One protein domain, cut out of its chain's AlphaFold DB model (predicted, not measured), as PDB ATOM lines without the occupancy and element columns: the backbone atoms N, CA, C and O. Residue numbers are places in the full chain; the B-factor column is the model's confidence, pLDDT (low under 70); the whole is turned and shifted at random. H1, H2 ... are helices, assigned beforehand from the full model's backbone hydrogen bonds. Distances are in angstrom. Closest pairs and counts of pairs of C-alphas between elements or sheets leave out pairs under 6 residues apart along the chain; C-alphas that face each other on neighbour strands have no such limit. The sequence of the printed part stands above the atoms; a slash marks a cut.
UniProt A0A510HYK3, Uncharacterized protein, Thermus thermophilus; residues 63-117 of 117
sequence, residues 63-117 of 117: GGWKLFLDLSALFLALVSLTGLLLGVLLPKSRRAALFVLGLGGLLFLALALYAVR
ATOM      1  N   GLY A  63       0.155 -10.948   7.767       89.88
ATOM      2  CA  GLY A  63       0.099 -10.287   6.455       89.88
ATOM      3  C   GLY A  63       1.158 -10.784   5.460       89.88
ATOM      4  O   GLY A  63       0.846 -10.992   4.292       89.88
ATOM      5  N   GLY A  64       2.377 -11.079   5.931       94.88
ATOM      6  CA  GLY A  64       3.439 -11.642   5.088       94.88
ATOM      7  C   GLY A  64       3.095 -13.011   4.486       94.88
ATOM      8  O   GLY A  64       3.532 -13.318   3.382       94.88
ATOM      9  N   TRP A  65       2.260 -13.808   5.160       95.31
ATOM     10  CA  TRP A  65       1.801 -15.095   4.636       95.31
ATOM     11  C   TRP A  65       0.827 -14.922   3.469       95.31
ATOM     12  O   TRP A  65       0.926 -15.629   2.472       95.31
ATOM     13  N   LYS A  66      -0.077 -13.939   3.554       93.88
ATOM     14  CA  LYS A  66      -0.989 -13.613   2.448       93.88
ATOM     15  C   LYS A  66      -0.212 -13.176   1.207       93.88
ATOM     16  O   LYS A  66      -0.447 -13.706   0.130       93.88
ATOM     17  N   LEU A  67       0.790 -12.313   1.387       96.50
ATOM     18  CA  LEU A  67       1.671 -11.904   0.292       96.50
ATOM     19  C   LEU A  67       2.421 -13.098  -0.324       96.50
ATOM     20  O   LEU A  67       2.543 -13.186  -1.542       96.50
ATOM     21  N   PHE A  68       2.905 -14.034   0.496       96.56
ATOM     22  CA  PHE A  68       3.530 -15.263   0.004       96.56
ATOM     23  C   PHE A  68       2.571 -16.107  -0.855       96.56
ATOM     24  O   PHE A  68       2.983 -16.608  -1.905       96.56
ATOM     25  N   LEU A  69       1.303 -16.240  -0.445       96.62
ATOM     26  CA  LEU A  69       0.278 -16.930  -1.235       96.62
ATOM     27  C   LEU A  69       0.034 -16.228  -2.573       96.62
ATOM     28  O   LEU A  69       0.042 -16.895  -3.606       96.62
ATOM     29  N   ASP A  70      -0.107 -14.901  -2.570       96.56
ATOM     30  CA  ASP A  70      -0.352 -14.117  -3.786       96.56
ATOM     31  C   ASP A  70       0.806 -14.246  -4.788       96.56
ATOM     32  O   ASP A  70       0.590 -14.507  -5.974       96.56
ATOM     33  N   LEU A  71       2.051 -14.140  -4.312       98.12
ATOM     34  CA  LEU A  71       3.244 -14.298  -5.150       98.12
ATOM     35  C   LEU A  71       3.375 -15.721  -5.704       98.12
ATOM     36  O   LEU A  71       3.706 -15.902  -6.877       98.12
ATOM     37  N   SER A  72       3.085 -16.730  -4.882       97.50
ATOM     38  CA  SER A  72       3.101 -18.132  -5.310       97.50
ATOM     39  C   SER A  72       2.030 -18.403  -6.366       97.50
ATOM     40  O   SER A  72       2.311 -19.045  -7.379       97.50
ATOM     41  N   ALA A  73       0.817 -17.878  -6.171       97.12
ATOM     42  CA  ALA A  73      -0.280 -18.002  -7.123       97.12
ATOM     43  C   ALA A  73       0.063 -17.339  -8.464       97.12
ATOM     44  O   ALA A  73      -0.119 -17.956  -9.515       97.12
ATOM     45  N   LEU A  74       0.629 -16.128  -8.436       98.25
ATOM     46  CA  LEU A  74       1.083 -15.428  -9.637       98.25
ATOM     47  C   LEU A  74       2.161 -16.225 -10.382       98.25
ATOM     48  O   LEU A  74       2.069 -16.405 -11.596       98.25
ATOM     49  N   PHE A  75       3.161 -16.740  -9.668       98.25
ATOM     50  CA  PHE A  75       4.222 -17.552 -10.260       98.25
ATOM     51  C   PHE A  75       3.672 -18.818 -10.932       98.25
ATOM     52  O   PHE A  75       3.969 -19.080 -12.099       98.25
ATOM     53  N   LEU A  76       2.826 -19.581 -10.231       97.88
ATOM     54  CA  LEU A  76       2.214 -20.794 -10.779       97.88
ATOM     55  C   LEU A  76       1.320 -20.486 -11.984       97.88
ATOM     56  O   LEU A  76       1.336 -21.237 -12.959       97.88
ATOM     57  N   ALA A  77       0.587 -19.370 -11.959       97.81
ATOM     58  CA  ALA A  77      -0.220 -18.922 -13.087       97.81
ATOM     59  C   ALA A  77       0.646 -18.612 -14.317       97.81
ATOM     60  O   ALA A  77       0.337 -19.083 -15.411       97.81
ATOM     61  N   LEU A  78       1.757 -17.888 -14.144       98.25
ATOM     62  CA  LEU A  78       2.691 -17.577 -15.231       98.25
ATOM     63  C   LEU A  78       3.322 -18.840 -15.821       98.25
ATOM     64  O   LEU A  78       3.378 -18.984 -17.043       98.25
ATOM     65  N   VAL A  79       3.758 -19.777 -14.978       97.88
ATOM     66  CA  VAL A  79       4.342 -21.050 -15.428       97.88
ATOM     67  C   VAL A  79       3.304 -21.894 -16.170       97.88
ATOM     68  O   VAL A  79       3.585 -22.390 -17.261       97.88
ATOM     69  N   SER A  80       2.093 -22.014 -15.621       95.44
ATOM     70  CA  SER A  80       0.985 -22.757 -16.233       95.44
ATOM     71  C   SER A  80       0.590 -22.173 -17.592       95.44
ATOM     72  O   SER A  80       0.524 -22.897 -18.588       95.44
ATOM     73  N   LEU A  81       0.417 -20.848 -17.667       95.44
ATOM     74  CA  LEU A  81       0.072 -20.150 -18.904       95.44
ATOM     75  C   LEU A  81       1.165 -20.313 -19.964       95.44
ATOM     76  O   LEU A  81       0.868 -20.599 -21.123       95.44
ATOM     77  N   THR A  82       2.429 -20.182 -19.560       96.12
ATOM     78  CA  THR A  82       3.575 -20.372 -20.458       96.12
ATOM     79  C   THR A  82       3.627 -21.803 -20.989       96.12
ATOM     80  O   THR A  82       3.771 -22.009 -22.195       96.12
ATOM     81  N   GLY A  83       3.454 -22.801 -20.117       94.00
ATOM     82  CA  GLY A  83       3.421 -24.212 -20.496       94.00
ATOM     83  C   GLY A  83       2.291 -24.527 -21.476       94.00
ATOM     84  O   GLY A  83       2.509 -25.220 -22.470       94.00
ATOM     85  N   LEU A  84       1.104 -23.962 -21.248       93.56
ATOM     86  CA  LEU A  84      -0.037 -24.102 -22.146       93.56
ATOM     87  C   LEU A  84       0.218 -23.441 -23.507       93.56
ATOM     88  O   LEU A  84      -0.027 -24.060 -24.544       93.56
ATOM     89  N   LEU A  85       0.757 -22.216 -23.514       95.31
ATOM     90  CA  LEU A  85       1.092 -21.479 -24.733       95.31
ATOM     91  C   LEU A  85       2.108 -22.251 -25.579       95.31
ATOM     92  O   LEU A  85       1.864 -22.510 -26.758       95.31
ATOM     93  N   LEU A  86       3.220 -22.679 -24.974       95.94
ATOM     94  CA  LEU A  86       4.217 -23.515 -25.645       95.94
ATOM     95  C   LEU A  86       3.597 -24.827 -26.128       95.94
ATOM     96  O   LEU A  86       3.844 -25.239 -27.260       95.94
ATOM     97  N   GLY A  87       2.746 -25.436 -25.301       95.69
ATOM     98  CA  GLY A  87       1.987 -26.631 -25.624       95.69
ATOM     99  C   GLY A  87       1.230 -26.496 -26.942       95.69
ATOM    100  O   GLY A  87       1.380 -27.357 -27.805       95.69
ATOM    101  N   VAL A  88       0.475 -25.407 -27.115       94.31
ATOM    102  CA  VAL A  88      -0.326 -25.118 -28.316       94.31
ATOM    103  C   VAL A  88       0.547 -24.724 -29.513       94.31
ATOM    104  O   VAL A  88       0.294 -25.165 -30.639       94.31
ATOM    105  N   LEU A  89       1.586 -23.913 -29.300       95.62
ATOM    106  CA  LEU A  89       2.436 -23.415 -30.381       95.62
ATOM    107  C   LEU A  89       3.307 -24.525 -30.987       95.62
ATOM    108  O   LEU A  89       3.366 -24.642 -32.216       95.62
ATOM    109  N   LEU A  90       3.928 -25.372 -30.158       96.06
ATOM    110  CA  LEU A  90       4.845 -26.413 -30.620       96.06
ATOM    111  C   LEU A  90       4.087 -27.591 -31.261       96.06
ATOM    112  O   LEU A  90       3.271 -28.236 -30.600       96.06
ATOM    113  N   PRO A  91       4.404 -27.977 -32.516       92.56
ATOM    114  CA  PRO A  91       3.686 -29.040 -33.228       92.56
ATOM    115  C   PRO A  91       3.695 -30.394 -32.509       92.56
ATOM    116  O   PRO A  91       2.721 -31.140 -32.585       92.56
ATOM    117  N   LYS A  92       4.788 -30.703 -31.795       94.06
ATOM    118  CA  LYS A  92       4.975 -31.972 -31.075       94.06
ATOM    119  C   LYS A  92       4.031 -32.122 -29.875       94.06
ATOM    120  O   LYS A  92       3.580 -33.227 -29.602       94.06
ATOM    121  N   SER A  93       3.717 -31.028 -29.182       92.06
ATOM    122  CA  SER A  93       2.857 -31.009 -27.987       92.06
ATOM    123  C   SER A  93       1.431 -30.530 -28.266       92.06
ATOM    124  O   SER A  93       0.551 -30.740 -27.433       92.06
ATOM    125  N   ARG A  94       1.175 -29.935 -29.441       94.00
ATOM    126  CA  ARG A  94      -0.088 -29.261 -29.782       94.00
ATOM    127  C   ARG A  94      -1.321 -30.112 -29.547       94.00
ATOM    128  O   ARG A  94      -2.274 -29.635 -28.947       94.00
ATOM    129  N   ARG A  95      -1.320 -31.368 -30.004       94.69
ATOM    130  CA  ARG A  95      -2.484 -32.251 -29.828       94.69
ATOM    131  C   ARG A  95      -2.791 -32.460 -28.347       94.69
ATOM    132  O   ARG A  95      -3.927 -32.254 -27.945       94.69
ATOM    133  N   ALA A  96      -1.783 -32.797 -27.543       93.81
ATOM    134  CA  ALA A  96      -1.949 -32.988 -26.105       93.81
ATOM    135  C   ALA A  96      -2.443 -31.707 -25.413       93.81
ATOM    136  O   ALA A  96      -3.396 -31.763 -24.642       93.81
ATOM    137  N   ALA A  97      -1.865 -30.550 -25.746       93.88
ATOM    138  CA  ALA A  97      -2.288 -29.266 -25.192       93.88
ATOM    139  C   ALA A  97      -3.746 -28.929 -25.542       93.88
ATOM    140  O   ALA A  97      -4.504 -28.523 -24.666       93.88
ATOM    141  N   LEU A  98      -4.165 -29.153 -26.792       94.94
ATOM    142  CA  LEU A  98      -5.551 -28.945 -27.222       94.94
ATOM    143  C   LEU A  98      -6.524 -29.918 -26.544       94.94
ATOM    144  O   LEU A  98      -7.618 -29.503 -26.169       94.94
ATOM    145  N   PHE A  99      -6.133 -31.180 -26.337       96.00
ATOM    146  CA  PHE A  99      -6.944 -32.141 -25.581       96.00
ATOM    147  C   PHE A  99      -7.129 -31.709 -24.125       96.00
ATOM    148  O   PHE A  99      -8.256 -31.706 -23.635       96.00
ATOM    149  N   VAL A 100      -6.050 -31.306 -23.446       94.31
ATOM    150  CA  VAL A 100      -6.108 -30.816 -22.060       94.31
ATOM    151  C   VAL A 100      -6.968 -29.556 -21.965       94.31
ATOM    152  O   VAL A 100      -7.827 -29.473 -21.091       94.31
ATOM    153  N   LEU A 101      -6.792 -28.605 -22.888       95.00
ATOM    154  CA  LEU A 101      -7.580 -27.374 -22.936       95.00
ATOM    155  C   LEU A 101      -9.071 -27.665 -23.163       95.00
ATOM    156  O   LEU A 101      -9.920 -27.129 -22.456       95.00
ATOM    157  N   GLY A 102      -9.387 -28.532 -24.130       96.44
ATOM    158  CA  GLY A 102     -10.759 -28.908 -24.461       96.44
ATOM    159  C   GLY A 102     -11.452 -29.638 -23.313       96.44
ATOM    160  O   GLY A 102     -12.554 -29.261 -22.926       96.44
ATOM    161  N   LEU A 103     -10.791 -30.638 -22.722       97.31
ATOM    162  CA  LEU A 103     -11.340 -31.385 -21.591       97.31
ATOM    163  C   LEU A 103     -11.506 -30.499 -20.351       97.31
ATOM    164  O   LEU A 103     -12.553 -30.541 -19.708       97.31
ATOM    165  N   GLY A 104     -10.506 -29.669 -20.042       95.00
ATOM    166  CA  GLY A 104     -10.567 -28.722 -18.930       95.00
ATOM    167  C   GLY A 104     -11.687 -27.693 -19.102       95.00
ATOM    168  O   GLY A 104     -12.446 -27.454 -18.165       95.00
ATOM    169  N   GLY A 105     -11.844 -27.139 -20.307       96.25
ATOM    170  CA  GLY A 105     -12.921 -26.204 -20.632       96.25
ATOM    171  C   GLY A 105     -14.311 -26.840 -20.552       96.25
ATOM    172  O   GLY A 105     -15.218 -26.254 -19.965       96.25
ATOM    173  N   LEU A 106     -14.475 -28.059 -21.078       97.88
ATOM    174  CA  LEU A 106     -15.730 -28.810 -20.975       97.88
ATOM    175  C   LEU A 106     -16.095 -29.110 -19.519       97.88
ATOM    176  O   LEU A 106     -17.242 -28.904 -19.127       97.88
ATOM    177  N   LEU A 107     -15.128 -29.556 -18.714       97.56
ATOM    178  CA  LEU A 107     -15.337 -29.813 -17.292       97.56
ATOM    179  C   LEU A 107     -15.731 -28.532 -16.547       97.56
ATOM    180  O   LEU A 107     -16.679 -28.550 -15.766       97.56
ATOM    181  N   PHE A 108     -15.047 -27.418 -16.819       96.56
ATOM    182  CA  PHE A 108     -15.382 -26.119 -16.236       96.56
ATOM    183  C   PHE A 108     -16.815 -25.696 -16.578       96.56
ATOM    184  O   PHE A 108     -17.576 -25.341 -15.681       96.56
ATOM    185  N   LEU A 109     -17.210 -25.786 -17.853       97.25
ATOM    186  CA  LEU A 109     -18.569 -25.459 -18.288       97.25
ATOM    187  C   LEU A 109     -19.614 -26.364 -17.631       97.25
ATOM    188  O   LEU A 109     -20.637 -25.872 -17.163       97.25
ATOM    189  N   ALA A 110     -19.356 -27.670 -17.553       97.38
ATOM    190  CA  ALA A 110     -20.258 -28.617 -16.905       97.38
ATOM    191  C   ALA A 110     -20.459 -28.285 -15.416       97.38
ATOM    192  O   ALA A 110     -21.595 -28.252 -14.944       97.38
ATOM    193  N   LEU A 111     -19.374 -27.986 -14.693       97.00
ATOM    194  CA  LEU A 111     -19.429 -27.590 -13.284       97.00
ATOM    195  C   LEU A 111     -20.135 -26.244 -13.089       97.00
ATOM    196  O   LEU A 111     -20.938 -26.114 -12.170       97.00
ATOM    197  N   ALA A 112     -19.883 -25.262 -13.957       96.50
ATOM    198  CA  ALA A 112     -20.549 -23.963 -13.902       96.50
ATOM    199  C   ALA A 112     -22.064 -24.094 -14.130       96.50
ATOM    200  O   ALA A 112     -22.852 -23.519 -13.387       96.50
ATOM    201  N   LEU A 113     -22.480 -24.898 -15.113       96.88
ATOM    202  CA  LEU A 113     -23.895 -25.175 -15.372       96.88
ATOM    203  C   LEU A 113     -24.554 -25.945 -14.226       96.88
ATOM    204  O   LEU A 113     -25.717 -25.697 -13.924       96.88
ATOM    205  N   TYR A 114     -23.829 -26.870 -13.596       96.75
ATOM    206  CA  TYR A 114     -24.303 -27.573 -12.406       96.75
ATOM    207  C   TYR A 114     -24.487 -26.621 -11.220       96.75
ATOM    208  O   TYR A 114     -25.508 -26.691 -10.557       96.75
ATOM    209  N   ALA A 115     -23.540 -25.712 -10.977       94.88
ATOM    210  CA  ALA A 115     -23.591 -24.779  -9.850       94.88
ATOM    211  C   ALA A 115     -24.695 -23.709  -9.966       94.88
ATOM    212  O   ALA A 115     -25.070 -23.113  -8.962       94.88
ATOM    213  N   VAL A 116     -25.176 -23.433 -11.185       93.88
ATOM    214  CA  VAL A 116     -26.259 -22.468 -11.457       93.88
ATOM    215  C   VAL A 116     -27.649 -23.129 -11.434       93.88
ATOM    216  O   VAL A 116     -28.657 -22.425 -11.431       93.88
ATOM    217  N   ARG A 117     -27.718 -24.466 -11.425       82.81
ATOM    218  CA  ARG A 117     -28.963 -25.227 -11.251       82.81
ATOM    219  C   ARG A 117     -29.276 -25.448  -9.780       82.81
ATOM    220  O   ARG A 117     -30.486 -25.448  -9.473       82.81
TER     221      ARG A 117
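This is residues 63 to 117 of the 117 residues of an uncharacterized protein of Thermus thermophilus (UniProt A0A510HYK3). Two long helices, H1 and H2, meet near their ends as a wide V, with the tight link of residues 90 to 93 at its corner. Both arms of the V stick out for much of their length, residues 63 to 82 in H1 and residues 102 to 117 with most of H2, and the space between the arms is empty. The printed part has 55 residues with two named helices, H1 then H2 along the chain, and no named strand; the class is all helix. It is only just extended, close to loose, with a radius of gyration of the C-alphas of 15.3 A, and flat, with spans of 42 by 38 by 9 A.

H1 holds residues 63 to 89 and measures 39.2 A from first to last C-alpha. It begins with C-alpha 63 at (0.099, -10.287, 6.455) and ends with C-alpha 89 at (2.436, -23.415, -30.381). H2 holds residues 94 to 116 and measures 32.7 A, ending with C-alpha 116 at (-26.259, -22.468, -11.457).

H1 and H2 touch, H1 with residues 84 to 88 alone and H2 with residues 94 to 98 alone. Their closest C-alphas are those of Val 88 and Arg 94, 4.4 A apart. Their lines stand at a steep tilt of 52 degrees, and they run opposite ways. Their centres are 19.6 A apart. In H1 and H2 every O i to N i+4 pair is within hydrogen-bond range.

The two C-alphas farthest apart are those of Gly 63 and Pro 91, at 44.0 A. The C-alphas of Gly 63 and Arg 117, the first and last printed residues, are 37.2 A apart. Arg 117 is the chain's last residue. The printed part has no cut, and its link from H1 to H2 is tight. The mean pLDDT of the printed part is 95.5, and no printed residue is under 70.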